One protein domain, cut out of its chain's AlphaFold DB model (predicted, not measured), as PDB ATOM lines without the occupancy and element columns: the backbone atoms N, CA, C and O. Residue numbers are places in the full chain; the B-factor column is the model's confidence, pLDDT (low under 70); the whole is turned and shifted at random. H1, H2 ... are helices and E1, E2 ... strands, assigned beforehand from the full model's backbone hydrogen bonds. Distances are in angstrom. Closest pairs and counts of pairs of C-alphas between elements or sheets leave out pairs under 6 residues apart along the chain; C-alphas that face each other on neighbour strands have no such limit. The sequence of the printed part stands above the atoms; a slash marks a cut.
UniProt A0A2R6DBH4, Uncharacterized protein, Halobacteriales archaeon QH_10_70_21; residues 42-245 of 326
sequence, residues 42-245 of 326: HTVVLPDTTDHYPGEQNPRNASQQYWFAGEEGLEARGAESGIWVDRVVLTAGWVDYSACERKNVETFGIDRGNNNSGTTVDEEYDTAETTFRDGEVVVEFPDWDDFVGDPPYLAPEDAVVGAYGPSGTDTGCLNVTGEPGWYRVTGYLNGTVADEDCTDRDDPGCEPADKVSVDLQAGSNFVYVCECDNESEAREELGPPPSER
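Overview. This is residues 42 to 245 of the 326 residues of an uncharacterized protein of Halobacteriales archaeon QH_10_70_21 (UniProt A0A2R6DBH4). Two four-stranded sheets, E1-E2-E6-E4 and E5-E3-E8-E9, lie face to face as a sandwich with their strands crossed, and at one end E7 and E10 make a small two-stranded sheet with H3 packed beside it. Long loops lie at the other end, among them residues 194 to 212 between E8 and E9. The printed part has 204 residues, with three named helices and ten named strands in the order E1 H1 E2 H2 E3 E4 E5 E6 E7 E8 E9 E10 H3; the three sheets are antiparallel. The class is mostly strand, with 87 residues, under half, in named elements. The whole is compact, with a radius of gyration of the C-alphas of 17.7 A and spans of 53 by 38 by 27 A.

Along the chain. E1, residues 42 to 45, begins at C-alpha 42 (-54.054, 87.369, 130.354). H1 is residues 49 to 52, E2 residues 64 to 69, 17.0 A long, and H2 residues 71 to 75. E3, residues 83 to 96, is 29.6 A long and bends by 93 degrees at residue 93. E4 is residues 105 to 111, 16.1 A. E5, residues 129 to 140, bends by 174 degrees at residue 132, with its first and last C-alphas 5.1 A apart. E6 is residues 159 to 164, 16.4 A. E7, residues 181 to 183, runs on into E8, residues 186 to 193, 21.6 A. E9 is residues 213 to 219, 20.7 A, E10 residues 223 to 225, and H3 residues 231 to 238, ending at C-alpha 238 (-59.316, 80.886, 109.246).

Arrangement. In the sandwich, two sheets face to face, the facing parts are 10.2 A centre to centre and the strands stand at 47 degrees. In one sheet, N 43 of E1 and O 67 of E2 are 2.9 A apart, N 66 of E2 and O 162 of E6 2.9 A, and N 109 of E4 and O 161 of E6 2.9 A, each within hydrogen-bond range. In the other, twisted, N 90 of E3 and O 137 of E5 are 2.8 A apart, N 89 of E3 and O 188 of E8 2.8 A, and, in the hairpin E8 and E9, N 189 and O 216 2.8 A. H2 only grazes this sheet, with residues 73 to 74. N 183 of E7 and O 223 of E10 are 2.8 A apart. The closest C-alphas of E10 and H3, Tyr 224 and Ala 234, are 6.6 A apart; those of H1 and E10, His 52 and Val 225, 4.5 A. In H2 and H3 every O i to N i+4 pair is within hydrogen-bond range; H1 is too short for one.

Size, cuts and confidence. The two C-alphas farthest apart, of Ala 209 and Glu 236, are 54.8 A apart. The printed part has no cut. The links H1 to E2, E4 to E5, E5 to E6, E6 to E7 and E8 to E9 are long. Mean pLDDT of the printed part is 90.1; residues 166 to 171 and 204 to 205 are under 70.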
ATOM      1  N   HIS A  42     -53.493  88.711 130.371       95.50
ATOM      2  CA  HIS A  42     -54.054  87.369 130.354       95.50
ATOM      3  C   HIS A  42     -53.579  86.626 129.101       95.50
ATOM      4  O   HIS A  42     -53.911  86.989 127.973       95.50
ATOM      5  N   THR A  43     -52.806  85.563 129.294       95.94
ATOM      6  CA  THR A  43     -52.285  84.733 128.205       95.94
ATOM      7  C   THR A  43     -52.788  83.304 128.348       95.94
ATOM      8  O   THR A  43     -52.794  82.760 129.447       95.94
ATOM      9  N   VAL A  44     -53.182  82.692 127.231       96.25
ATOM     10  CA  VAL A  44     -53.535  81.274 127.124       96.25
ATOM     11  C   VAL A  44     -52.749  80.626 125.994       96.25
ATOM     12  O   VAL A  44     -52.648  81.169 124.888       96.25
ATOM     13  N   VAL A  45     -52.233  79.433 126.274       94.88
ATOM     14  CA  VAL A  45     -51.505  78.591 125.325       94.88
ATOM     15  C   VAL A  45     -52.105  77.186 125.321       94.88
ATOM     16  O   VAL A  45     -52.431  76.627 126.367       94.88
ATOM     17  N   LEU A  46     -52.229  76.627 124.119       94.12
ATOM     18  CA  LEU A  46     -52.464  75.209 123.870       94.12
ATOM     19  C   LEU A  46     -51.102  74.631 123.438       94.12
ATOM     20  O   LEU A  46     -50.633  74.967 122.351       94.12
ATOM     21  N   PRO A  47     -50.370  73.939 124.325       91.25
ATOM     22  CA  PRO A  47     -48.944  73.689 124.123       91.25
ATOM     23  C   PRO A  47     -48.645  72.633 123.053       91.25
ATOM     24  O   PRO A  47     -47.603  72.736 122.400       91.25
ATOM     25  N   ASP A  48     -49.527  71.653 122.841       90.38
ATOM     26  CA  ASP A  48     -49.347  70.637 121.805       90.38
ATOM     27  C   ASP A  48     -50.164  70.964 120.550       90.38
ATOM     28  O   ASP A  48     -51.310  71.398 120.619       90.38
ATOM     29  N   THR A  49     -49.623  70.671 119.362       91.19
ATOM     30  CA  THR A  49     -50.335  70.885 118.085       91.19
ATOM     31  C   THR A  49     -51.718  70.224 118.071       91.19
ATOM     32  O   THR A  49     -52.676  70.795 117.558       91.19
ATOM     33  N   THR A  50     -51.846  69.036 118.672       91.56
ATOM     34  CA  THR A  50     -53.119  68.306 118.745       91.56
ATOM     35  C   THR A  50     -54.150  68.976 119.648       91.56
ATOM     36  O   THR A  50     -55.343  68.747 119.460       91.56
ATOM     37  N   ASP A  51     -53.738  69.825 120.590       93.12
ATOM     38  CA  ASP A  51     -54.650  70.557 121.479       93.12
ATOM     39  C   ASP A  51     -55.550  71.527 120.708       93.12
ATOM     40  O   ASP A  51     -56.649  71.852 121.153       93.12
ATOM     41  N   HIS A  52     -55.112  71.933 119.515       94.44
ATOM     42  CA  HIS A  52     -55.861  72.786 118.602       94.44
ATOM     43  C   HIS A  52     -56.871  72.023 117.730       94.44
ATOM     44  O   HIS A  52     -57.654  72.659 117.024       94.44
ATOM     45  N   TYR A  53     -56.867  70.685 117.727       93.25
ATOM     46  CA  TYR A  53     -57.709  69.910 116.815       93.25
ATOM     47  C   TYR A  53     -59.162  69.839 117.303       93.25
ATOM     48  O   TYR A  53     -59.399  69.490 118.459       93.25
ATOM     49  N   PRO A  54     -60.151  70.113 116.436       91.44
ATOM     50  CA  PRO A  54     -61.548  70.216 116.838       91.44
ATOM     51  C   PRO A  54     -62.177  68.881 117.284       91.44
ATOM     52  O   PRO A  54     -62.087  67.853 116.606       91.44
ATOM     53  N   GLY A  55     -62.935  68.925 118.384       82.06
ATOM     54  CA  GLY A  55     -63.867  67.876 118.811       82.06
ATOM     55  C   GLY A  55     -63.266  66.470 118.950       82.06
ATOM     56  O   GLY A  55     -62.277  66.246 119.640       82.06
ATOM     57  N   GLU A  56     -63.900  65.483 118.299       76.50
ATOM     58  CA  GLU A  56     -63.569  64.052 118.438       76.50
ATOM     59  C   GLU A  56     -62.191  63.652 117.871       76.50
ATOM     60  O   GLU A  56     -61.803  62.490 118.001       76.50
ATOM     61  N   GLN A  57     -61.455  64.572 117.240       78.25
ATOM     62  CA  GLN A  57     -60.114  64.313 116.701       78.25
ATOM     63  C   GLN A  57     -59.026  64.318 117.781       78.25
ATOM     64  O   GLN A  57     -58.047  63.583 117.647       78.25
ATOM     65  N   ASN A  58     -59.221  65.072 118.868       78.44
ATOM     66  CA  ASN A  58     -58.376  65.024 120.063       78.44
ATOM     67  C   ASN A  58     -59.242  64.821 121.322       78.44
ATOM     68  O   ASN A  58     -59.267  65.660 122.228       78.44
ATOM     69  N   PRO A  59     -60.016  63.717 121.378       77.06
ATOM     70  CA  PRO A  59     -61.088  63.577 122.344       77.06
ATOM     71  C   PRO A  59     -60.495  63.454 123.741       77.06
ATOM     72  O   PRO A  59     -59.840  62.458 124.057       77.06
ATOM     73  N   ARG A  60     -60.775  64.452 124.587       77.75
ATOM     74  CA  ARG A  60     -60.273  64.506 125.967       77.75
ATOM     75  C   ARG A  60     -58.761  64.366 126.022       77.75
ATOM     76  O   ARG A  60     -58.237  63.615 126.830       77.75
ATOM     77  N   ASN A  61     -58.051  65.011 125.119       84.19
ATOM     78  CA  ASN A  61     -56.598  64.961 125.133       84.19
ATOM     79  C   ASN A  61     -55.990  66.323 124.801       84.19
ATOM     80  O   ASN A  61     -54.796  66.414 124.559       84.19
ATOM     81  N   ALA A  62     -56.810  67.379 124.845       87.88
ATOM     82  CA  ALA A  62     -56.294  68.729 124.839       87.88
ATOM     83  C   ALA A  62     -55.657  69.065 126.198       87.88
ATOM     84  O   ALA A  62     -56.080  68.563 127.251       87.88
ATOM     85  N   SER A  63     -54.665  69.942 126.159       92.12
ATOM     86  CA  SER A  63     -54.072  70.600 127.314       92.12
ATOM     87  C   SER A  63     -54.157  72.123 127.166       92.12
ATOM     88  O   SER A  63     -54.301  72.652 126.064       92.12
ATOM     89  N   GLN A  64     -54.151  72.840 128.286       93.12
ATOM     90  CA  GLN A  64     -54.246  74.296 128.316       93.12
ATOM     91  C   GLN A  64     -53.402  74.847 129.458       93.12
ATOM     92  O   GLN A  64     -53.454  74.336 130.575       93.12
ATOM     93  N   GLN A  65     -52.677  75.925 129.182       94.62
ATOM     94  CA  GLN A  65     -51.924  76.698 130.164       94.62
ATOM     95  C   GLN A  65     -52.398  78.148 130.123       94.62
ATOM     96  O   GLN A  65     -52.682  78.667 129.038       94.62
ATOM     97  N   TYR A  66     -52.489  78.798 131.278       94.12
ATOM     98  CA  TYR A  66     -52.845  80.208 131.358       94.12
ATOM     99  C   TYR A  66     -52.042  80.952 132.426       94.12
ATOM    100  O   TYR A  66     -51.626  80.378 133.432       94.12
ATOM    101  N   TRP A  67     -51.888  82.252 132.186       95.38
ATOM    102  CA  TRP A  67     -51.253  83.224 133.070       95.38
ATOM    103  C   TRP A  67     -52.130  84.458 133.125       95.38
ATOM    104  O   TRP A  67     -52.547  84.959 132.079       95.38
ATOM    105  N   PHE A  68     -52.409  84.943 134.324       95.31
ATOM    106  CA  PHE A  68     -53.251  86.106 134.539       95.31
ATOM    107  C   PHE A  68     -52.572  87.047 135.529       95.31
ATOM    108  O   PHE A  68     -52.549  86.767 136.726       95.31
ATOM    109  N   ALA A  69     -52.048  88.158 135.022       94.88
ATOM    110  CA  ALA A  69     -51.548  89.270 135.822       94.88
ATOM    111  C   ALA A  69     -52.438  90.495 135.588       94.88
ATOM    112  O   ALA A  69     -52.754  90.836 134.446       94.88
ATOM    113  N   GLY A  70     -52.872  91.130 136.673       92.62
ATOM    114  CA  GLY A  70     -53.902  92.168 136.644       92.62
ATOM    115  C   GLY A  70     -53.450  93.533 137.145       92.62
ATOM    116  O   GLY A  70     -54.335  94.314 137.465       92.62
ATOM    117  N   GLU A  71     -52.143  93.805 137.250       94.25
ATOM    118  CA  GLU A  71     -51.552  94.996 137.894       94.25
ATOM    119  C   GLU A  71     -52.347  96.291 137.651       94.25
ATOM    120  O   GLU A  71     -52.978  96.807 138.573       94.25
ATOM    121  N   GLU A  72     -52.407  96.774 136.403       94.62
ATOM    122  CA  GLU A  72     -53.074  98.046 136.082       94.62
ATOM    123  C   GLU A  72     -54.587  97.994 136.367       94.62
ATOM    124  O   GLU A  72     -55.189  98.980 136.803       94.62
ATOM    125  N   GLY A  73     -55.220  96.839 136.155       93.88
ATOM    126  CA  GLY A  73     -56.634  96.642 136.465       93.88
ATOM    127  C   GLY A  73     -56.921  96.612 137.972       93.88
ATOM    128  O   GLY A  73     -57.955  97.127 138.395       93.88
ATOM    129  N   LEU A  74     -56.024  96.064 138.795       94.50
ATOM    130  CA  LEU A  74     -56.125  96.069 140.257       94.50
ATOM    131  C   LEU A  74     -55.915  97.483 140.805       94.50
ATOM    132  O   LEU A  74     -56.736  97.965 141.592       94.50
ATOM    133  N   GLU A  75     -54.902  98.200 140.314       94.38
ATOM    134  CA  GLU A  75     -54.684  99.611 140.647       94.38
ATOM    135  C   GLU A  75     -55.906 100.473 140.292       94.38
ATOM    136  O   GLU A  75     -56.389 101.254 141.114       94.38
ATOM    137  N   ALA A  76     -56.496 100.277 139.105       94.06
ATOM    138  CA  ALA A  76     -57.700 100.996 138.676       94.06
ATOM    139  C   ALA A  76     -58.922 100.756 139.583       94.06
ATOM    140  O   ALA A  76     -59.917 101.489 139.508       94.06
ATOM    141  N   ARG A  77     -58.867  99.727 140.433       93.69
ATOM    142  CA  ARG A  77     -59.904  99.359 141.395       93.69
ATOM    143  C   ARG A  77     -59.552  99.719 142.840       93.69
ATOM    144  O   ARG A  77     -60.364  99.423 143.717       93.69
ATOM    145  N   GLY A  78     -58.426 100.393 143.074       93.25
ATOM    146  CA  GLY A  78     -57.961 100.764 144.413       93.25
ATOM    147  C   GLY A  78     -57.368  99.588 145.190       93.25
ATOM    148  O   GLY A  78     -57.534  99.522 146.405       93.25
ATOM    149  N   ALA A  79     -56.771  98.628 144.479       94.69
ATOM    150  CA  ALA A  79     -56.051  97.492 145.043       94.69
ATOM    151  C   ALA A  79     -54.540  97.613 144.767       94.69
ATOM    152  O   ALA A  79     -53.893  96.656 144.349       94.69
ATOM    153  N   GLU A  80     -53.971  98.805 144.977       94.25
ATOM    154  CA  GLU A  80     -52.552  99.100 144.715       94.25
ATOM    155  C   GLU A  80     -51.600  98.289 145.606       94.25
ATOM    156  O   GLU A  80     -50.433  98.120 145.275       94.25
ATOM    157  N   SER A  81     -52.093  97.792 146.743       93.81
ATOM    158  CA  SER A  81     -51.358  96.881 147.630       93.81
ATOM    159  C   SER A  81     -51.689  95.412 147.365       93.81
ATOM    160  O   SER A  81     -51.359  94.577 148.188       93.81
ATOM    161  N   GLY A  82     -52.362  95.079 146.262       94.75
ATOM    162  CA  GLY A  82     -52.769  93.712 145.947       94.75
ATOM    163  C   GLY A  82     -54.080  93.289 146.605       94.75
ATOM    164  O   GLY A  82     -54.854  94.101 147.129       94.75
ATOM    165  N   ILE A  83     -54.356  91.989 146.526       95.31
ATOM    166  CA  ILE A  83     -55.595  91.381 147.014       95.31
ATOM    167  C   ILE A  83     -55.314  90.068 147.736       95.31
ATOM    168  O   ILE A  83     -54.374  89.353 147.412       95.31
ATOM    169  N   TRP A  84     -56.187  89.711 148.663       94.69
ATOM    170  CA  TRP A  84     -56.358  88.351 149.151       94.69
ATOM    171  C   TRP A  84     -57.373  87.661 148.240       94.69
ATOM    172  O   TRP A  84     -58.509  88.118 148.126       94.69
ATOM    173  N   VAL A  85     -56.932  86.654 147.487       94.56
ATOM    174  CA  VAL A  85     -57.717  86.059 146.401       94.56
ATOM    175  C   VAL A  85     -58.775  85.131 146.973       94.56
ATOM    176  O   VAL A  85     -58.448  84.120 147.581       94.56
ATOM    177  N   ASP A  86     -60.035  85.422 146.679       94.12
ATOM    178  CA  ASP A  86     -61.161  84.585 147.090       94.12
ATOM    179  C   ASP A  86     -61.469  83.557 145.989       94.12
ATOM    180  O   ASP A  86     -61.743  82.378 146.239       94.12
ATOM    181  N   ARG A  87     -61.414  83.989 144.719       95.25
ATOM    182  CA  ARG A  87     -61.895  83.177 143.597       95.25
ATOM    183  C   ARG A  87     -61.239  83.518 142.264       95.25
ATOM    184  O   ARG A  87     -61.113  84.679 141.883       95.25
ATOM    185  N   VAL A  88     -60.938  82.479 141.490       96.12
ATOM    186  CA  VAL A  88     -60.509  82.560 140.087       96.12
ATOM    187  C   VAL A  88     -61.497  81.783 139.223       96.12
ATOM    188  O   VAL A  88     -61.885  80.663 139.551       96.12
ATOM    189  N   VAL A  89     -61.924  82.360 138.102       96.00
ATOM    190  CA  VAL A  89     -62.797  81.692 137.127       96.00
ATOM    191  C   VAL A  89     -62.221  81.845 135.729       96.00
ATOM    192  O   VAL A  89     -61.905  82.949 135.295       96.00
ATOM    193  N   LEU A  90     -62.131  80.740 134.997       95.88
ATOM    194  CA  LEU A  90     -61.762  80.721 133.587       95.88
ATOM    195  C   LEU A  90     -62.967  80.291 132.776       95.88
ATOM    196  O   LEU A  90     -63.454  79.172 132.924       95.88
ATOM    197  N   THR A  91     -63.415  81.167 131.890       96.19
ATOM    198  CA  THR A  91     -64.556  80.920 131.018       96.19
ATOM    199  C   THR A  91     -64.071  80.756 129.589       96.19
ATOM    200  O   THR A  91     -63.562  81.687 128.963       96.19
ATOM    201  N   ALA A  92     -64.279  79.567 129.045       95.62
ATOM    202  CA  ALA A  92     -63.961  79.211 127.677       95.62
ATOM    203  C   ALA A  92     -65.112  78.375 127.119       95.62
ATOM    204  O   ALA A  92     -65.021  77.159 127.084       95.62
ATOM    205  N   GLY A  93     -66.192  79.010 126.649       94.81
ATOM    206  CA  GLY A  93     -67.389  78.307 126.139       94.81
ATOM    207  C   GLY A  93     -67.166  77.405 124.913       94.81
ATOM    208  O   GLY A  93     -68.116  76.860 124.367       94.81
ATOM    209  N   TRP A  94     -65.920  77.287 124.458       94.44
ATOM    210  CA  TRP A  94     -65.448  76.413 123.393       94.44
ATOM    211  C   TRP A  94     -64.631  75.221 123.925       94.44
ATOM    212  O   TRP A  94     -64.127  74.445 123.122       94.44
ATOM    213  N   VAL A  95     -64.485  75.070 125.245       93.75
ATOM    214  CA  VAL A  95     -63.816  73.941 125.905       93.75
ATOM    215  C   VAL A  95     -64.768  73.320 126.919       93.75
ATOM    216  O   VAL A  95     -65.269  73.996 127.812       93.75
ATOM    217  N   ASP A  96     -64.977  72.015 126.816       93.25
ATOM    218  CA  ASP A  96     -65.681  71.231 127.821       93.25
ATOM    219  C   ASP A  96     -64.670  70.690 128.845       93.25
ATOM    220  O   ASP A  96     -63.848  69.822 128.527       93.25
ATOM    221  N   TYR A  97     -64.741  71.207 130.078       92.81
ATOM    222  CA  TYR A  97     -63.935  70.745 131.211       92.81
ATOM    223  C   TYR A  97     -64.666  69.703 132.068       92.81
ATOM    224  O   TYR A  97     -64.100  69.212 133.037       92.81
ATOM    225  N   SER A  98     -65.913  69.331 131.765       92.25
ATOM    226  CA  SER A  98     -66.759  68.524 132.666       92.25
ATOM    227  C   SER A  98     -66.217  67.121 132.980       92.25
ATOM    228  O   SER A  98     -66.655  66.491 133.944       92.25
ATOM    229  N   ALA A  99     -65.270  66.624 132.180       90.50
ATOM    230  CA  ALA A  99     -64.575  65.363 132.415       90.50
ATOM    231  C   ALA A  99     -63.283  65.513 133.242       90.50
ATOM    232  O   ALA A  99     -62.638  64.501 133.529       90.50
ATOM    233  N   CYS A 100     -62.886  66.738 133.586       91.19
ATOM    234  CA  CYS A 100     -61.701  67.022 134.383       91.19
ATOM    235  C   CYS A 100     -61.957  66.823 135.872       91.19
ATOM    236  O   CYS A 100     -63.031  67.094 136.408       91.19
ATOM    237  N   GLU A 101     -60.914  66.359 136.542       90.38
ATOM    238  CA  GLU A 101     -60.841  66.210 137.986       90.38
ATOM    239  C   GLU A 101     -59.547  66.864 138.478       90.38
ATOM    240  O   GLU A 101     -58.651  67.162 137.691       90.38
ATOM    241  N   ARG A 102     -59.389  67.031 139.796       87.12
ATOM    242  CA  ARG A 102     -58.182  67.652 140.366       87.12
ATOM    243  C   ARG A 102     -56.872  66.971 139.942       87.12
ATOM    244  O   ARG A 102     -55.866  67.639 139.780       87.12
ATOM    245  N   LYS A 103     -56.891  65.661 139.665       87.44
ATOM    246  CA  LYS A 103     -55.729  64.917 139.136       87.44
ATOM    247  C   LYS A 103     -55.278  65.360 137.731       87.44
ATOM    248  O   LYS A 103     -54.231  64.920 137.278       87.44
ATOM    249  N   ASN A 104     -56.109  66.126 137.022       89.44
ATOM    250  CA  ASN A 104     -55.820  66.688 135.705       89.44
ATOM    251  C   ASN A 104     -55.266  68.118 135.782       89.44
ATOM    252  O   ASN A 104     -54.989  68.707 134.740       89.44
ATOM    253  N   VAL A 105     -55.149  68.683 136.987       89.75
ATOM    254  CA  VAL A 105     -54.415  69.926 137.229       89.75
ATOM    255  C   VAL A 105     -52.946  69.551 137.346       89.75
ATOM    256  O   VAL A 105     -52.567  68.809 138.249       89.75
ATOM    257  N   GLU A 106     -52.130  70.023 136.412       89.19
ATOM    258  CA  GLU A 106     -50.678  69.855 136.490       89.19
ATOM    259  C   GLU A 106     -50.066  70.882 137.434       89.19
ATOM    260  O   GLU A 106     -49.240  70.538 138.274       89.19
ATOM    261  N   THR A 107     -50.499  72.134 137.306       91.31
ATOM    262  CA  THR A 107     -50.147  73.197 138.234       91.31
ATOM    263  C   THR A 107     -51.331  74.123 138.421       91.31
ATOM    264  O   THR A 107     -52.135  74.328 137.505       91.31
ATOM    265  N   PHE A 108     -51.414  74.704 139.605       93.25
ATOM    266  CA  PHE A 108     -52.220  75.877 139.869       93.25
ATOM    267  C   PHE A 108     -51.566  76.624 141.031       93.25
ATOM    268  O   PHE A 108     -51.343  76.045 142.099       93.25
ATOM    269  N   GLY A 109     -51.226  77.890 140.815       94.94
ATOM    270  CA  GLY A 109     -50.377  78.623 141.738       94.94
ATOM    271  C   GLY A 109     -50.242  80.103 141.418       94.94
ATOM    272  O   GLY A 109     -50.893  80.624 140.509       94.94
ATOM    273  N   ILE A 110     -49.370  80.763 142.174       95.50
ATOM    274  CA  ILE A 110     -48.949  82.142 141.934       95.50
ATOM    275  C   ILE A 110     -47.470  82.164 141.529       95.50
ATOM    276  O   ILE A 110     -46.613  81.592 142.209       95.50
ATOM    277  N   ASP A 111     -47.187  82.836 140.417       96.06
ATOM    278  CA  ASP A 111     -45.848  83.242 139.986       96.06
ATOM    279  C   ASP A 111     -45.566  84.661 140.502       96.06
ATOM    280  O   ASP A 111     -46.212  85.635 140.093       96.06
ATOM    281  N   ARG A 112     -44.627  84.766 141.443       94.25
ATOM    282  CA  ARG A 112     -44.343  85.987 142.192       94.25
ATOM    283  C   ARG A 112     -43.490  86.939 141.364       94.25
ATOM    284  O   ARG A 112     -42.385  86.614 140.925       94.25
ATOM    285  N   GLY A 113     -43.992  88.155 141.182       92.94
ATOM    286  CA  GLY A 113     -43.411  89.155 140.293       92.94
ATOM    287  C   GLY A 113     -43.394  88.735 138.823       92.94
ATOM    288  O   GLY A 113     -42.590  89.290 138.068       92.94
ATOM    289  N   ASN A 114     -44.217  87.744 138.444       90.94
ATOM    290  CA  ASN A 114     -44.430  87.294 137.065       90.94
ATOM    291  C   ASN A 114     -43.104  87.090 136.302       90.94
ATOM    292  O   ASN A 114     -42.870  87.662 135.230       90.94
ATOM    293  N   ASN A 115     -42.168  86.374 136.933       88.88
ATOM    294  CA  ASN A 115     -40.777  86.281 136.483       88.88
ATOM    295  C   ASN A 115     -40.367  84.862 136.073       88.88
ATOM    296  O   ASN A 115     -39.251  84.669 135.566       88.88
ATOM    297  N   ASN A 116     -41.255  83.888 136.260       83.44
ATOM    298  CA  ASN A 116     -41.011  82.514 135.888       83.44
ATOM    299  C   ASN A 116     -41.451  82.250 134.442       83.44
ATOM    300  O   ASN A 116     -42.263  82.947 133.839       83.44
ATOM    301  N   SER A 117     -40.846  81.235 133.826       84.00
ATOM    302  CA  SER A 117     -41.182  80.834 132.460       84.00
ATOM    303  C   SER A 117     -42.132  79.645 132.457       84.00
ATOM    304  O   SER A 117     -41.897  78.672 133.179       84.00
ATOM    305  N   GLY A 118     -43.113  79.654 131.555       85.56
ATOM    306  CA  GLY A 118     -44.054  78.544 131.426       85.56
ATOM    307  C   GLY A 118     -44.879  78.379 132.701       85.56
ATOM    308  O   GLY A 118     -45.251  79.357 133.329       85.56
ATOM    309  N   THR A 119     -45.159  77.147 133.101       88.06
ATOM    310  CA  THR A 119     -46.065  76.815 134.215       88.06
ATOM    311  C   THR A 119     -45.371  76.748 135.580       88.06
ATOM    312  O   THR A 119     -45.872  76.118 136.505       88.06
ATOM    313  N   THR A 120     -44.185  77.346 135.718       91.06
ATOM    314  CA  THR A 120     -43.474  77.363 137.004       91.06
ATOM    315  C   THR A 120     -44.105  78.408 137.919       91.06
ATOM    316  O   THR A 120     -44.320  79.536 137.491       91.06
ATOM    317  N   VAL A 121     -44.380  78.023 139.163       93.44
ATOM    318  CA  VAL A 121     -44.960  78.886 140.200       93.44
ATOM    319  C   VAL A 121     -44.064  78.889 141.431       93.44
ATOM    320  O   VAL A 121     -43.359  77.910 141.694       93.44
ATOM    321  N   ASP A 122     -44.093  79.976 142.197       93.56
ATOM    322  CA  ASP A 122     -43.407  80.049 143.491       93.56
ATOM    323  C   ASP A 122     -44.247  79.414 144.600       93.56
ATOM    324  O   ASP A 122     -43.704  78.856 145.557       93.56
ATOM    325  N   GLU A 123     -45.571  79.505 144.466       91.06
ATOM    326  CA  GLU A 123     -46.537  79.035 145.454       91.06
ATOM    327  C   GLU A 123     -47.624  78.201 144.769       91.06
ATOM    328  O   GLU A 123     -48.412  78.709 143.973       91.06
ATOM    329  N   GLU A 124     -47.652  76.902 145.072       91.19
ATOM    330  CA  GLU A 124     -48.671  75.962 144.596       91.19
ATOM    331  C   GLU A 124     -49.857  75.924 145.568       91.19
ATOM    332  O   GLU A 124     -49.676  75.807 146.783       91.19
ATOM    333  N   TYR A 125     -51.085  75.953 145.040       87.44
ATOM    334  CA  TYR A 125     -52.305  75.909 145.854       87.44
ATOM    335  C   TYR A 125     -53.035  74.579 145.706       87.44
ATOM    336  O   TYR A 125     -54.077  74.440 145.055       87.44
ATOM    337  N   ASP A 126     -52.480  73.580 146.393       79.88
ATOM    338  CA  ASP A 126     -53.040  72.234 146.454       79.88
ATOM    339  C   ASP A 126     -54.369  72.142 147.220       79.88
ATOM    340  O   ASP A 126     -55.153  71.209 147.021       79.88
ATOM    341  N   THR A 127     -54.613  73.113 148.098       74.56
ATOM    342  CA  THR A 127     -55.778  73.191 148.984       74.56
ATOM    343  C   THR A 127     -56.982  73.883 148.359       74.56
ATOM    344  O   THR A 127     -58.076  73.749 148.899       74.56
ATOM    345  N   ALA A 128     -56.810  74.586 147.238       85.44
ATOM    346  CA  ALA A 128     -57.907  75.288 146.586       85.44
ATOM    347  C   ALA A 128     -58.962  74.301 146.054       85.44
ATOM    348  O   ALA A 128     -58.636  73.243 145.493       85.44
ATOM    349  N   GLU A 129     -60.240  74.635 146.204       90.12
ATOM    350  CA  GLU A 129     -61.319  73.824 145.653       90.12
ATOM    351  C   GLU A 129     -61.480  74.151 144.168       90.12
ATOM    352  O   GLU A 129     -61.832  75.264 143.789       90.12
ATOM    353  N   THR A 130     -61.211  73.173 143.300       92.44
ATOM    354  CA  THR A 130     -61.357  73.339 141.850       92.44
ATOM    355  C   THR A 130     -62.579  72.581 141.354       92.44
ATOM    356  O   THR A 130     -62.646  71.352 141.439       92.44
ATOM    357  N   THR A 131     -63.528  73.316 140.783       94.44
ATOM    358  CA  THR A 131     -64.718  72.779 140.127       94.44
ATOM    359  C   THR A 131     -64.600  72.938 138.616       94.44
ATOM    360  O   THR A 131     -64.429  74.044 138.107       94.44
ATOM    361  N   PHE A 132     -64.777  71.835 137.891       94.12
ATOM    362  CA  PHE A 132     -64.790  71.818 136.431       94.12
ATOM    363  C   PHE A 132     -66.213  71.676 135.886       94.12
ATOM    364  O   PHE A 132     -67.010  70.877 136.390       94.12
ATOM    365  N   ARG A 133     -66.542  72.449 134.850       94.12
ATOM    366  CA  ARG A 133     -67.846  72.442 134.173       94.12
ATOM    367  C   ARG A 133     -67.662  72.605 132.667       94.12
ATOM    368  O   ARG A 133     -66.592  72.957 132.185       94.12
ATOM    369  N   ASP A 134     -68.728  72.370 131.915       93.75
ATOM    370  CA  ASP A 134     -68.736  72.740 130.501       93.75
ATOM    371  C   ASP A 134     -68.518  74.256 130.361       93.75
ATOM    372  O   ASP A 134     -69.248  75.051 130.961       93.75
ATOM    373  N   GLY A 135     -67.480  74.648 129.623       94.62
ATOM    374  CA  GLY A 135     -67.123  76.039 129.380       94.62
ATOM    375  C   GLY A 135     -66.473  76.802 130.534       94.62
ATOM    376  O   GLY A 135     -66.194  77.988 130.353       94.62
ATOM    377  N   GLU A 136     -66.247  76.191 131.702       94.88
ATOM    378  CA  GLU A 136     -65.828  76.916 132.910       94.88
ATOM    379  C   GLU A 136     -64.937  76.073 133.844       94.88
ATOM    380  O   GLU A 136     -65.245  74.918 134.151       94.88
ATOM    381  N   VAL A 137     -63.877  76.695 134.367       95.00
ATOM    382  CA  VAL A 137     -63.125  76.226 135.542       95.00
ATOM    383  C   VAL A 137     -63.276  77.261 136.648       95.00
ATOM    384  O   VAL A 137     -63.016  78.441 136.425       95.00
ATOM    385  N   VAL A 138     -63.692  76.826 137.833       95.62
ATOM    386  CA  VAL A 138     -63.803  77.673 139.026       95.62
ATOM    387  C   VAL A 138     -62.807  77.173 140.057       95.62
ATOM    388  O   VAL A 138     -62.830  75.991 140.394       95.62
ATOM    389  N   VAL A 139     -61.970  78.065 140.568       95.00
ATOM    390  CA  VAL A 139     -61.094  77.807 141.706       95.00
ATOM    391  C   VAL A 139     -61.490  78.734 142.842       95.00
ATOM    392  O   VAL A 139     -61.477  79.953 142.682       95.00
ATOM    393  N   GLU A 140     -61.885  78.144 143.961       94.50
ATOM    394  CA  GLU A 140     -62.274  78.839 145.187       94.50
ATOM    395  C   GLU A 140     -61.197  78.593 146.244       94.50
ATOM    396  O   GLU A 140     -60.744  77.457 146.447       94.50
ATOM    397  N   PHE A 141     -60.744  79.676 146.866       92.50
ATOM    398  CA  PHE A 141     -59.792  79.624 147.963       92.50
ATOM    399  C   PHE A 141     -60.537  79.613 149.301       92.50
ATOM    400  O   PHE A 141     -61.692  80.032 149.356       92.50
ATOM    401  N   PRO A 142     -59.906  79.097 150.368       89.12
ATOM    402  CA  PRO A 142     -60.449  79.206 151.714       89.12
ATOM    403  C   PRO A 142     -60.723  80.656 152.114       89.12
ATOM    404  O   PRO A 142     -59.912  81.533 151.821       89.12
ATOM    405  N   ASP A 143     -61.810  80.880 152.844       87.62
ATOM    406  CA  ASP A 143     -62.043  82.148 153.538       87.62
ATOM    407  C   ASP A 143     -61.271  82.161 154.876       87.62
ATOM    408  O   ASP A 143     -61.017  81.110 155.456       87.62
ATOM    409  N   TRP A 144     -60.979  83.332 155.461       86.38
ATOM    410  CA  TRP A 144     -60.330  83.428 156.792       86.38
ATOM    411  C   TRP A 144     -61.077  82.700 157.928       86.38
ATOM    412  O   TRP A 144     -60.493  82.338 158.949       86.38
ATOM    413  N   ASP A 145     -62.391  82.502 157.781       86.25
ATOM    414  CA  ASP A 145     -63.206  81.758 158.747       86.25
ATOM    415  C   ASP A 145     -63.066  80.227 158.588       86.25
ATOM    416  O   ASP A 145     -63.526  79.457 159.447       86.25
ATOM    417  N   ASP A 146     -62.432  79.765 157.507       82.25
ATOM    418  CA  ASP A 146     -62.235  78.356 157.223       82.25
ATOM    419  C   ASP A 146     -61.039  77.782 157.979       82.25
ATOM    420  O   ASP A 146     -59.939  78.317 158.051       82.25
ATOM    421  N   PHE A 147     -61.222  76.575 158.509       72.50
ATOM    422  CA  PHE A 147     -60.153  75.885 159.232       72.50
ATOM    423  C   PHE A 147     -58.993  75.431 158.322       72.50
ATOM    424  O   PHE A 147     -57.949  75.005 158.818       72.50
ATOM    425  N   VAL A 148     -59.198  75.424 157.003       77.12
ATOM    426  CA  VAL A 148     -58.255  74.840 156.038       77.12
ATOM    427  C   VAL A 148     -57.153  75.805 155.594       77.12
ATOM    428  O   VAL A 148     -56.173  75.338 155.012       77.12
ATOM    429  N   GLY A 149     -57.263  77.094 155.919       81.19
ATOM    430  CA  GLY A 149     -56.252  78.115 155.646       81.19
ATOM    431  C   GLY A 149     -56.883  79.475 155.375       81.19
ATOM    432  O   GLY A 149     -58.101  79.576 155.304       81.19
ATOM    433  N   ASP A 150     -56.036  80.482 155.203       87.50
ATOM    434  CA  ASP A 150     -56.430  81.810 154.735       87.50
ATOM    435  C   ASP A 150     -56.413  81.857 153.194       87.50
ATOM    436  O   ASP A 150     -55.724  81.033 152.565       87.50
ATOM    437  N   PRO A 151     -57.120  82.814 152.565       91.06
ATOM    438  CA  PRO A 151     -56.952  83.075 151.139       91.06
ATOM    439  C   PRO A 151     -55.489  83.440 150.841       91.06
ATOM    440  O   PRO A 151     -54.787  83.960 151.710       91.06
ATOM    441  N   PRO A 152     -54.972  83.186 149.632       92.56
ATOM    442  CA  PRO A 152     -53.629  83.612 149.289       92.56
ATOM    443  C   PRO A 152     -53.586  85.092 148.929       92.56
ATOM    444  O   PRO A 152     -54.416  85.595 148.174       92.56
ATOM    445  N   TYR A 153     -52.557  85.778 149.406       93.88
ATOM    446  CA  TYR A 153     -52.235  87.118 148.940       93.88
ATOM    447  C   TYR A 153     -51.679  87.076 147.507       93.88
ATOM    448  O   TYR A 153     -50.858  86.213 147.185       93.88
ATOM    449  N   LEU A 154     -52.083  88.024 146.666       94.75
ATOM    450  CA  LEU A 154     -51.625  88.269 145.299       94.75
ATOM    451  C   LEU A 154     -51.236  89.749 145.186       94.75
ATOM    452  O   LEU A 154     -52.105  90.626 145.233       94.75
ATOM    453  N   ALA A 155     -49.939  90.020 145.037       94.88
ATOM    454  CA  ALA A 155     -49.446  91.368 144.788       94.88
ATOM    455  C   ALA A 155     -49.819  91.825 143.363       94.88
ATOM    456  O   ALA A 155     -50.057  90.977 142.496       94.88
ATOM    457  N   PRO A 156     -49.865  93.139 143.083       94.12
ATOM    458  CA  PRO A 156     -50.207  93.646 141.754       94.12
ATOM    459  C   PRO A 156     -49.336  93.071 140.627       94.12
ATOM    460  O   PRO A 156     -49.854  92.758 139.557       94.12
ATOM    461  N   GLU A 157     -48.038  92.887 140.884       94.69
ATOM    462  CA  GLU A 157     -47.058  92.364 139.926       94.69
ATOM    463  C   GLU A 157     -47.086  90.835 139.744       94.69
ATOM    464  O   GLU A 157     -46.382  90.301 138.881       94.69
ATOM    465  N   ASP A 158     -47.852  90.115 140.563       96.69
ATOM    466  CA  ASP A 158     -47.916  88.659 140.529       96.69
ATOM    467  C   ASP A 158     -48.842  88.154 139.412       96.69
ATOM    468  O   ASP A 158     -49.751  88.846 138.942       96.69
ATOM    469  N   ALA A 159     -48.643  86.899 139.008       96.19
ATOM    470  CA  ALA A 159     -49.518  86.220 138.063       96.19
ATOM    471  C   ALA A 159     -50.147  84.972 138.687       96.19
ATOM    472  O   ALA A 159     -49.460  84.130 139.263       96.19
ATOM    473  N   VAL A 160     -51.455  84.803 138.500       96.31
ATOM    474  CA  VAL A 160     -52.109  83.507 138.711       96.31
ATOM    475  C   VAL A 160     -51.790  82.621 137.514       96.31
ATOM    476  O   VAL A 160     -52.031  83.005 136.368       96.31
ATOM    477  N   VAL A 161     -51.284  81.423 137.781       96.19
ATOM    478  CA  VAL A 161     -50.865  80.458 136.763       96.19
ATOM    479  C   VAL A 161     -51.635  79.165 136.952       96.19
ATOM    480  O   VAL A 161     -51.820  78.694 138.075       96.19
ATOM    481  N   GLY A 162     -52.048  78.545 135.853       93.44
ATOM    482  CA  GLY A 162     -52.546  77.181 135.912       93.44
ATOM    483  C   GLY A 162     -52.363  76.415 134.614       93.44
ATOM    484  O   GLY A 162     -52.273  76.983 133.525       93.44
ATOM    485  N   ALA A 163     -52.297  75.096 134.753       92.56
ATOM    486  CA  ALA A 163     -52.178  74.159 133.652       92.56
ATOM    487  C   ALA A 163     -53.100  72.962 133.869       92.56
ATOM    488  O   ALA A 163     -53.087  72.318 134.923       92.56
ATOM    489  N   TYR A 164     -53.883  72.658 132.841       90.00
ATOM    490  CA  TYR A 164     -54.864  71.583 132.830       90.00
ATOM    491  C   TYR A 164     -54.615  70.659 131.647       90.00
ATOM    492  O   TYR A 164     -54.265  71.111 130.557       90.00
ATOM    493  N   GLY A 165     -54.880  69.369 131.832       83.00
ATOM    494  CA  GLY A 165     -54.807  68.383 130.758       83.00
ATOM    495  C   GLY A 165     -53.879  67.217 131.094       83.00
ATOM    496  O   GLY A 165     -53.674  66.909 132.271       83.00
ATOM    497  N   PRO A 166     -53.392  66.477 130.086       67.56
ATOM    498  CA  PRO A 166     -52.580  65.288 130.301       67.56
ATOM    499  C   PRO A 166     -51.181  65.623 130.843       67.56
ATOM    500  O   PRO A 166     -50.223  65.733 130.087       67.56
ATOM    501  N   SER A 167     -51.025  65.667 132.167       52.91
ATOM    502  CA  SER A 167     -49.717  65.515 132.809       52.91
ATOM    503  C   SER A 167     -49.566  64.094 133.361       52.91
ATOM    504  O   SER A 167     -50.379  63.599 134.140       52.91
ATOM    505  N   GLY A 168     -48.540  63.377 132.891       52.44
ATOM    506  CA  GLY A 168     -47.967  62.178 133.525       52.44
ATOM    507  C   GLY A 168     -48.823  60.909 133.724       52.44
ATOM    508  O   GLY A 168     -48.230  59.858 133.963       52.44
ATOM    509  N   THR A 169     -50.160  60.939 133.632       46.72
ATOM    510  CA  THR A 169     -51.041  59.773 133.866       46.72
ATOM    511  C   THR A 169     -52.303  59.754 132.975       46.72
ATOM    512  O   THR A 169     -53.426  59.938 133.427       46.72
ATOM    513  N   ASP A 170     -52.095  59.495 131.682       55.16
ATOM    514  CA  ASP A 170     -52.908  58.669 130.760       55.16
ATOM    515  C   ASP A 170     -54.412  58.890 130.501       55.16
ATOM    516  O   ASP A 170     -54.982  58.143 129.704       55.16
ATOM    517  N   THR A 171     -55.076  59.922 131.011       62.09
ATOM    518  CA  THR A 171     -56.317  60.386 130.359       62.09
ATOM    519  C   THR A 171     -56.403  61.896 130.435       62.09
ATOM    520  O   THR A 171     -56.630  62.436 131.521       62.09
ATOM    521  N   GLY A 172     -56.251  62.577 129.298       75.25
ATOM    522  CA  GLY A 172     -56.656  63.971 129.221       75.25
ATOM    523  C   GLY A 172     -58.154  64.110 129.530       75.25
ATOM    524  O   GLY A 172     -58.906  63.132 129.633       75.25
ATOM    525  N   CYS A 173     -58.585  65.348 129.726       88.38
ATOM    526  CA  CYS A 173     -59.944  65.635 130.170       88.38
ATOM    527  C   CYS A 173     -60.606  66.780 129.404       88.38
ATOM    528  O   CYS A 173     -61.832  66.832 129.357       88.38
ATOM    529  N   LEU A 174     -59.808  67.639 128.762       90.88
ATOM    530  CA  LEU A 174     -60.289  68.783 128.001       90.88
ATOM    531  C   LEU A 174     -60.750  68.350 126.616       90.88
ATOM    532  O   LEU A 174     -60.011  67.681 125.886       90.88
ATOM    533  N   ASN A 175     -61.957  68.764 126.248       90.88
ATOM    534  CA  ASN A 175     -62.477  68.585 124.902       90.88
ATOM    535  C   ASN A 175     -62.744  69.955 124.276       90.88
ATOM    536  O   ASN A 175     -63.604  70.696 124.746       90.88
ATOM    537  N   VAL A 176     -62.001  70.298 123.228       92.56
ATOM    538  CA  VAL A 176     -62.205  71.552 122.497       92.56
ATOM    539  C   VAL A 176     -63.378  71.421 121.526       92.56
ATOM    540  O   VAL A 176     -63.754  70.326 121.101       92.56
ATOM    541  N   THR A 177     -63.984  72.550 121.175       92.75
ATOM    542  CA  THR A 177     -65.128  72.624 120.265       92.75
ATOM    543  C   THR A 177     -64.841  71.944 118.926       92.75
ATOM    544  O   THR A 177     -63.713  71.924 118.441       92.75
ATOM    545  N   GLY A 178     -65.887  71.394 118.305       91.88
ATOM    546  CA  GLY A 178     -65.816  70.839 116.952       91.88
ATOM    547  C   GLY A 178     -65.810  71.900 115.844       91.88
ATOM    548  O   GLY A 178     -65.645  71.559 114.676       91.88
ATOM    549  N   GLU A 179     -66.043  73.168 116.184       95.00
ATOM    550  CA  GLU A 179     -66.097  74.274 115.227       95.00
ATOM    551  C   GLU A 179     -64.702  74.899 115.052       95.00
ATOM    552  O   GLU A 179     -64.123  75.357 116.034       95.00
ATOM    553  N   PRO A 180     -64.136  74.947 113.832       95.88
ATOM    554  CA  PRO A 180     -62.876  75.643 113.610       95.88
ATOM    555  C   PRO A 180     -63.023  77.164 113.746       95.88
ATOM    556  O   PRO A 180     -63.997  77.749 113.261       95.88
ATOM    557  N   GLY A 181     -62.035  77.830 114.341       96.94
ATOM    558  CA  GLY A 181     -62.093  79.275 114.545       96.94
ATOM    559  C   GLY A 181     -61.022  79.843 115.469       96.94
ATOM    560  O   GLY A 181     -60.144  79.140 115.958       96.94
ATOM    561  N   TRP A 182     -61.115  81.154 115.692       97.69
ATOM    562  CA  TRP A 182     -60.320  81.876 116.683       97.69
ATOM    563  C   TRP A 182     -61.146  82.072 117.945       97.69
ATOM    564  O   TRP A 182     -62.230  82.662 117.901       97.69
ATOM    565  N   TYR A 183     -60.606  81.622 119.065       97.31
ATOM    566  CA  TYR A 183     -61.271  81.593 120.352       97.31
ATOM    567  C   TYR A 183     -60.467  82.351 121.396       97.31
ATOM    568  O   TYR A 183     -59.269  82.564 121.249       97.31
ATOM    569  N   ARG A 184     -61.148  82.781 122.453       95.88
ATOM    570  CA  ARG A 184     -60.547  83.487 123.580       95.88
ATOM    571  C   ARG A 184     -61.076  82.879 124.869       95.88
ATOM    572  O   ARG A 184     -62.227  82.439 124.919       95.88
ATOM    573  N   VAL A 185     -60.238  82.855 125.892       96.56
ATOM    574  CA  VAL A 185     -60.635  82.543 127.269       96.56
ATOM    575  C   VAL A 185     -60.804  83.851 128.024       96.56
ATOM    576  O   VAL A 185     -59.974  84.752 127.895       96.56
ATOM    577  N   THR A 186     -61.860  83.962 128.813       97.06
ATOM    578  CA  THR A 186     -62.055  85.077 129.735       97.06
ATOM    579  C   THR A 186     -61.645  84.630 131.128       97.06
ATOM    580  O   THR A 186     -62.213  83.680 131.654       97.06
ATOM    581  N   GLY A 187     -60.667  85.308 131.713       96.12
ATOM    582  CA  GLY A 187     -60.271  85.128 133.101       96.12
ATOM    583  C   GLY A 187     -61.040  86.108 133.974       96.12
ATOM    584  O   GLY A 187     -61.297  87.242 133.565       96.12
ATOM    585  N   TYR A 188     -61.428  85.662 135.156       96.19
ATOM    586  CA  TYR A 188     -62.029  86.471 136.196       96.19
ATOM    587  C   TYR A 188     -61.308  86.193 137.507       96.19
ATOM    588  O   TYR A 188     -61.108  85.038 137.880       96.19
ATOM    589  N   LEU A 189     -60.944  87.265 138.190       95.62
ATOM    590  CA  LEU A 189     -60.276  87.265 139.475       95.62
ATOM    591  C   LEU A 189     -61.135  88.072 140.445       95.62
ATOM    592  O   LEU A 189     -61.552  89.189 140.131       95.62
ATOM    593  N   ASN A 190     -61.400  87.497 141.608       95.19
ATOM    594  CA  ASN A 190     -62.095  88.140 142.708       95.19
ATOM    595  C   ASN A 190     -61.296  87.942 143.992       95.19
ATOM    596  O   ASN A 190     -60.686  86.893 144.211       95.19
ATOM    597  N   GLY A 191     -61.302  88.972 144.822       94.69
ATOM    598  CA  GLY A 191     -60.634  88.951 146.106       94.69
ATOM    599  C   GLY A 191     -60.978  90.167 146.940       94.69
ATOM    600  O   GLY A 191     -61.693  91.075 146.506       94.69
ATOM    601  N   THR A 192     -60.408  90.206 148.129       95.44
ATOM    602  CA  THR A 192     -60.503  91.327 149.055       95.44
ATOM    603  C   THR A 192     -59.244  92.180 148.961       95.44
ATOM    604  O   THR A 192     -58.136  91.660 149.012       95.44
ATOM    605  N   VAL A 193     -59.398  93.497 148.840       95.31
ATOM    606  CA  VAL A 193     -58.285  94.454 148.814       95.31
ATOM    607  C   VAL A 193     -57.438  94.306 150.077       95.31
ATOM    608  O   VAL A 193     -57.971  94.306 151.189       95.31
ATOM    609  N   ALA A 194     -56.124  94.176 149.896       92.88
ATOM    610  CA  ALA A 194     -55.177  94.136 150.998       92.88
ATOM    611  C   ALA A 194     -54.994  95.533 151.617       92.88
ATOM    612  O   ALA A 194     -54.882  96.531 150.904       92.88
ATOM    613  N   ASP A 195     -54.928  95.597 152.948       88.62
ATOM    614  CA  ASP A 195     -54.507  96.811 153.654       88.62
ATOM    615  C   ASP A 195     -52.977  96.980 153.530       88.62
ATOM    616  O   ASP A 195     -52.259  95.990 153.422       88.62
ATOM    617  N   GLU A 196     -52.441  98.208 153.590       82.19
ATOM    618  CA  GLU A 196     -50.983  98.459 153.463       82.19
ATOM    619  C   GLU A 196     -50.151  97.674 154.498       82.19
ATOM    620  O   GLU A 196     -49.075  97.157 154.193       82.19
ATOM    621  N   ASP A 197     -50.675  97.554 155.722       82.25
ATOM    622  CA  ASP A 197     -50.068  96.786 156.814       82.25
ATOM    623  C   ASP A 197     -50.343  95.274 156.694       82.25
ATOM    624  O   ASP A 197     -49.894  94.504 157.544       82.25
ATOM    625  N   CYS A 198     -51.087  94.856 155.664       84.25
ATOM    626  CA  CYS A 198     -51.598  93.508 155.484       84.25
ATOM    627  C   CYS A 198     -51.276  92.883 154.122       84.25
ATOM    628  O   CYS A 198     -52.144  92.395 153.395       84.25
ATOM    629  N   THR A 199     -49.985  92.907 153.801       83.25
ATOM    630  CA  THR A 199     -49.393  92.370 152.566       83.25
ATOM    631  C   THR A 199     -48.363  91.267 152.839       83.25
ATOM    632  O   THR A 199     -47.751  90.740 151.908       83.25
ATOM    633  N   ASP A 200     -48.138  90.911 154.112       78.69
ATOM    634  CA  ASP A 200     -47.194  89.856 154.481       78.69
ATOM    635  C   ASP A 200     -47.839  88.476 154.321       78.69
ATOM    636  O   ASP A 200     -48.683  88.054 155.109       78.69
ATOM    637  N   ARG A 201     -47.391  87.753 153.294       71.12
ATOM    638  CA  ARG A 201     -47.797  86.372 152.999       71.12
ATOM    639  C   ARG A 201     -47.498  85.380 154.127       71.12
ATOM    640  O   ARG A 201     -48.120  84.323 154.181       71.12
ATOM    641  N   ASP A 202     -46.513  85.680 154.975       72.44
ATOM    642  CA  ASP A 202     -46.080  84.806 156.065       72.44
ATOM    643  C   ASP A 202     -46.834  85.117 157.377       72.44
ATOM    644  O   ASP A 202     -46.537  84.505 158.411       72.44
ATOM    645  N   ASP A 203     -47.812  86.035 157.345       76.00
ATOM    646  CA  ASP A 203     -48.695  86.363 158.467       76.00
ATOM    647  C   ASP A 203     -50.107  85.757 158.275       76.00
ATOM    648  O   ASP A 203     -51.006  86.413 157.742       76.00
ATOM    649  N   PRO A 204     -50.342  84.501 158.716       57.72
ATOM    650  CA  PRO A 204     -51.601  83.757 158.548       57.72
ATOM    651  C   PRO A 204     -52.719  84.227 159.504       57.72
ATOM    652  O   PRO A 204     -53.392  83.448 160.174       57.72
ATOM    653  N   GLY A 205     -52.832  85.533 159.693       67.38
ATOM    654  CA  GLY A 205     -53.918  86.187 160.423       67.38
ATOM    655  C   GLY A 205     -54.221  87.562 159.846       67.38
ATOM    656  O   GLY A 205     -54.866  88.389 160.497       67.38
ATOM    657  N   CYS A 206     -53.699  87.814 158.651       81.94
ATOM    658  CA  CYS A 206     -53.798  89.081 157.989       81.94
ATOM    659  C   CYS A 206     -55.129  89.173 157.242       81.94
ATOM    660  O   CYS A 206     -55.251  88.856 156.061       81.94
ATOM    661  N   GLU A 207     -56.156  89.563 157.987       89.50
ATOM    662  CA  GLU A 207     -57.511  89.767 157.493       89.50
ATOM    663  C   GLU A 207     -57.795  91.277 157.396       89.50
ATOM    664  O   GLU A 207     -57.824  91.954 158.435       89.50
ATOM    665  N   PRO A 208     -58.016  91.829 156.186       87.81
ATOM    666  CA  PRO A 208     -58.344  93.241 156.020       87.81
ATOM    667  C   PRO A 208     -59.618  93.622 156.778       87.81
ATOM    668  O   PRO A 208     -60.650  92.949 156.678       87.81
ATOM    669  N   ALA A 209     -59.584  94.732 157.516       85.06
ATOM    670  CA  ALA A 209     -60.675  95.080 158.432       85.06
ATOM    671  C   ALA A 209     -61.976  95.464 157.703       85.06
ATOM    672  O   ALA A 209     -63.074  95.140 158.167       85.06
ATOM    673  N   ASP A 210     -61.853  96.158 156.569       84.69
ATOM    674  CA  ASP A 210     -62.991  96.684 155.807       84.69
ATOM    675  C   ASP A 210     -63.526  95.696 154.753       84.69
ATOM    676  O   ASP A 210     -64.598  95.935 154.191       84.69
ATOM    677  N   LYS A 211     -62.808  94.587 154.503       88.75
ATOM    678  CA  LYS A 211     -63.143  93.523 153.536       88.75
ATOM    679  C   LYS A 211     -63.698  94.043 152.203       88.75
ATOM    680  O   LYS A 211     -64.742  93.600 151.718       88.75
ATOM    681  N   VAL A 212     -63.034  95.042 151.625       94.06
ATOM    682  CA  VAL A 212     -63.455  95.637 150.353       94.06
ATOM    683  C   VAL A 212     -63.187  94.641 149.230       94.06
ATOM    684  O   VAL A 212     -62.037  94.401 148.891       94.06
ATOM    685  N   SER A 213     -64.233  94.071 148.631       93.38
ATOM    686  CA  SER A 213     -64.069  93.152 147.499       93.38
ATOM    687  C   SER A 213     -63.796  93.889 146.184       93.38
ATOM    688  O   SER A 213     -64.387  94.936 145.890       93.38
ATOM    689  N   VAL A 214     -62.957  93.285 145.350       94.69
ATOM    690  CA  VAL A 214     -62.655  93.716 143.988       94.69
ATOM    691  C   VAL A 214     -62.835  92.562 143.010       94.69
ATOM    692  O   VAL A 214     -62.617  91.401 143.335       94.69
ATOM    693  N   ASP A 215     -63.244  92.914 141.795       94.25
ATOM    694  CA  ASP A 215     -63.445  91.998 140.683       94.25
ATOM    695  C   ASP A 215     -62.701  92.529 139.464       94.25
ATOM    696  O   ASP A 215     -62.822  93.716 139.132       94.25
ATOM    697  N   LEU A 216     -62.002  91.642 138.769       94.12
ATOM    698  CA  LEU A 216     -61.289  91.933 137.533       94.12
ATOM    699  C   LEU A 216     -61.625  90.852 136.510       94.12
ATOM    700  O   LEU A 216     -61.491  89.664 136.788       94.12
ATOM    701  N   GLN A 217     -62.071  91.255 135.323       95.62
ATOM    702  CA  GLN A 217     -62.275  90.352 134.195       95.62
ATOM    703  C   GLN A 217     -61.353  90.754 133.047       95.62
ATOM    704  O   GLN A 217     -61.265  91.933 132.735       95.62
ATOM    705  N   ALA A 218     -60.713  89.794 132.382       96.06
ATOM    706  CA  ALA A 218     -59.895  90.067 131.203       96.06
ATOM    707  C   ALA A 218     -59.958  88.931 130.179       96.06
ATOM    708  O   ALA A 218     -59.866  87.743 130.509       96.06
ATOM    709  N   GLY A 219     -60.102  89.286 128.906       96.81
ATOM    710  CA  GLY A 219     -59.936  88.369 127.789       96.81
ATOM    711  C   GLY A 219     -58.459  88.069 127.534       96.81
ATOM    712  O   GLY A 219     -57.624  88.955 127.611       96.81
ATOM    713  N   SER A 220     -58.148  86.823 127.201       97.38
ATOM    714  CA  SER A 220     -56.798  86.415 126.795       97.38
ATOM    715  C   SER A 220     -56.447  86.821 125.358       97.38
ATOM    716  O   SER A 220     -57.268  87.382 124.622       97.38
ATOM    717  N   ASN A 221     -55.242  86.476 124.900       96.44
ATOM    718  CA  ASN A 221     -54.961  86.375 123.469       96.44
ATOM    719  C   ASN A 221     -55.940  85.417 122.760       96.44
ATOM    720  O   ASN A 221     -56.546  84.529 123.361       96.44
ATOM    721  N   PHE A 222     -56.075  85.580 121.442       96.94
ATOM    722  CA  PHE A 222     -56.792  84.597 120.636       96.94
ATOM    723  C   PHE A 222     -55.933  83.343 120.436       96.94
ATOM    724  O   PHE A 222     -54.748  83.439 120.119       96.94
ATOM    725  N   VAL A 223     -56.558  82.177 120.569       97.19
ATOM    726  CA  VAL A 223     -56.015  80.862 120.216       97.19
ATOM    727  C   VAL A 223     -56.832  80.280 119.065       97.19
ATOM    728  O   VAL A 223     -58.032  80.540 118.959       97.19
ATOM    729  N   TYR A 224     -56.200  79.534 118.163       96.81
ATOM    730  CA  TYR A 224     -56.904  78.891 117.052       96.81
ATOM    731  C   TYR A 224     -57.363  77.482 117.433       96.81
ATOM    732  O   TYR A 224     -56.700  76.800 118.208       96.81
ATOM    733  N   VAL A 225     -58.472  77.037 116.851       96.81
ATOM    734  CA  VAL A 225     -58.902  75.636 116.823       96.81
ATOM    735  C   VAL A 225     -59.112  75.275 115.354       96.81
ATOM    736  O   VAL A 225     -59.966  75.862 114.692       96.81
ATOM    737  N   CYS A 226     -58.286  74.379 114.823       95.31
ATOM    738  CA  CYS A 226     -58.362  73.809 113.475       95.31
ATOM    739  C   CYS A 226     -57.383  72.630 113.349       95.31
ATOM    740  O   CYS A 226     -56.475  72.487 114.168       95.31
ATOM    741  N   GLU A 227     -57.536  71.801 112.311       93.75
ATOM    742  CA  GLU A 227     -56.521  70.806 111.914       93.75
ATOM    743  C   GLU A 227     -55.333  71.498 111.224       93.75
ATOM    744  O   GLU A 227     -55.049  71.263 110.055       93.75
ATOM    745  N   CYS A 228     -54.658  72.379 111.954       93.75
ATOM    746  CA  CYS A 228     -53.517  73.146 111.473       93.75
ATOM    747  C   CYS A 228     -52.278  72.796 112.299       93.75
ATOM    748  O   CYS A 228     -52.360  72.667 113.524       93.75
ATOM    749  N   ASP A 229     -51.113  72.711 111.662       93.19
ATOM    750  CA  ASP A 229     -49.863  72.376 112.346       93.19
ATOM    751  C   ASP A 229     -49.321  73.547 113.186       93.19
ATOM    752  O   ASP A 229     -48.515  73.348 114.097       93.19
ATOM    753  N   ASN A 230     -49.709  74.783 112.851       94.88
ATOM    754  CA  ASN A 230     -49.231  76.015 113.485       94.88
ATOM    755  C   ASN A 230     -50.130  77.227 113.159       94.88
ATOM    756  O   ASN A 230     -50.996  77.173 112.285       94.88
ATOM    757  N   GLU A 231     -49.862  78.366 113.808       95.12
ATOM    758  CA  GLU A 231     -50.608  79.619 113.614       95.12
ATOM    759  C   GLU A 231     -50.568  80.149 112.167       95.12
ATOM    760  O   GLU A 231     -51.539  80.746 111.705       95.12
ATOM    761  N   SER A 232     -49.470  79.945 111.427       97.19
ATOM    762  CA  SER A 232     -49.369  80.427 110.040       97.19
ATOM    763  C   SER A 232     -50.398  79.741 109.149       97.19
ATOM    764  O   SER A 232     -51.079  80.408 108.376       97.19
ATOM    765  N   GLU A 233     -50.537  78.425 109.287       97.06
ATOM    766  CA  GLU A 233     -51.547  77.648 108.566       97.06
ATOM    767  C   GLU A 233     -52.962  78.007 109.040       97.06
ATOM    768  O   GLU A 233     -53.833  78.283 108.218       97.06
ATOM    769  N   ALA A 234     -53.166  78.162 110.352       97.06
ATOM    770  CA  ALA A 234     -54.443  78.629 110.894       97.06
ATOM    771  C   ALA A 234     -54.859  79.996 110.325       97.06
ATOM    772  O   ALA A 234     -56.033  80.219 110.035       97.06
ATOM    773  N   ARG A 235     -53.915  80.916 110.105       97.12
ATOM    774  CA  ARG A 235     -54.184  82.210 109.454       97.12
ATOM    775  C   ARG A 235     -54.527  82.076 107.974       97.12
ATOM    776  O   ARG A 235     -55.326  82.874 107.480       97.12
ATOM    777  N   GLU A 236     -53.933  81.119 107.266       97.44
ATOM    778  CA  GLU A 236     -54.267  80.835 105.865       97.44
ATOM    779  C   GLU A 236     -55.688  80.264 105.734       97.44
ATOM    780  O   GLU A 236     -56.421  80.664 104.825       97.44
ATOM    781  N   GLU A 237     -56.105  79.403 106.666       96.69
ATOM    782  CA  GLU A 237     -57.424  78.759 106.640       96.69
ATOM    783  C   GLU A 237     -58.546  79.608 107.257       96.69
ATOM    784  O   GLU A 237     -59.618  79.766 106.666       96.69
ATOM    785  N   LEU A 238     -58.315  80.169 108.446       96.69
ATOM    786  CA  LEU A 238     -59.316  80.886 109.246       96.69
ATOM    787  C   LEU A 238     -59.300  82.406 109.003       96.69
ATOM    788  O   LEU A 238     -60.205  83.127 109.441       96.69
ATOM    789  N   GLY A 239     -58.269  82.914 108.323       96.50
ATOM    790  CA  GLY A 239     -57.970  84.341 108.238       96.50
ATOM    791  C   GLY A 239     -57.334  84.890 109.524       96.50
ATOM    792  O   GLY A 239     -57.051  84.137 110.457       96.50
ATOM    793  N   PRO A 240     -57.108  86.216 109.613       95.94
ATOM    794  CA  PRO A 240     -56.502  86.823 110.794       95.94
ATOM    795  C   PRO A 240     -57.420  86.723 112.028       95.94
ATOM    796  O   PRO A 240     -58.658  86.760 111.877       95.94
ATOM    797  N   PRO A 241     -56.834  86.664 113.242       94.56
ATOM    798  CA  PRO A 241     -57.597  86.682 114.481       94.56
ATOM    799  C   PRO A 241     -58.438  87.964 114.585       94.56
ATOM    800  O   PRO A 241     -58.083  88.996 114.002       94.56
ATOM    801  N   PRO A 242     -59.568  87.944 115.317       93.06
ATOM    802  CA  PRO A 242     -60.469  89.091 115.405       93.06
ATOM    803  C   PRO A 242     -59.810  90.400 115.861       93.06
ATOM    804  O   PRO A 242     -60.213  91.454 115.376       93.06
ATOM    805  N   SER A 243     -58.785  90.342 116.720       87.69
ATOM    806  CA  SER A 243     -58.016  91.511 117.181       87.69
ATOM    807  C   SER A 243     -57.290  92.265 116.057       87.69
ATOM    808  O   SER A 243     -57.050  93.461 116.176       87.69
ATOM    809  N   GLU A 244     -56.978  91.601 114.941       86.94
ATOM    810  CA  GLU A 244     -56.251  92.190 113.806       86.94
ATOM    811  C   GLU A 244     -57.161  92.588 112.640       86.94
ATOM    812  O   GLU A 244     -56.704  93.128 111.624       86.94
ATOM    813  N   ARG A 245     -58.468  92.328 112.746       76.69
ATOM    814  CA  ARG A 245     -59.405  92.696 111.687       76.69
ATOM    815  C   ARG A 245     -59.549  94.211 111.666       76.69
ATOM    816  O   ARG A 245     -60.264  94.806 112.465       76.69
TER     817      ARG A 245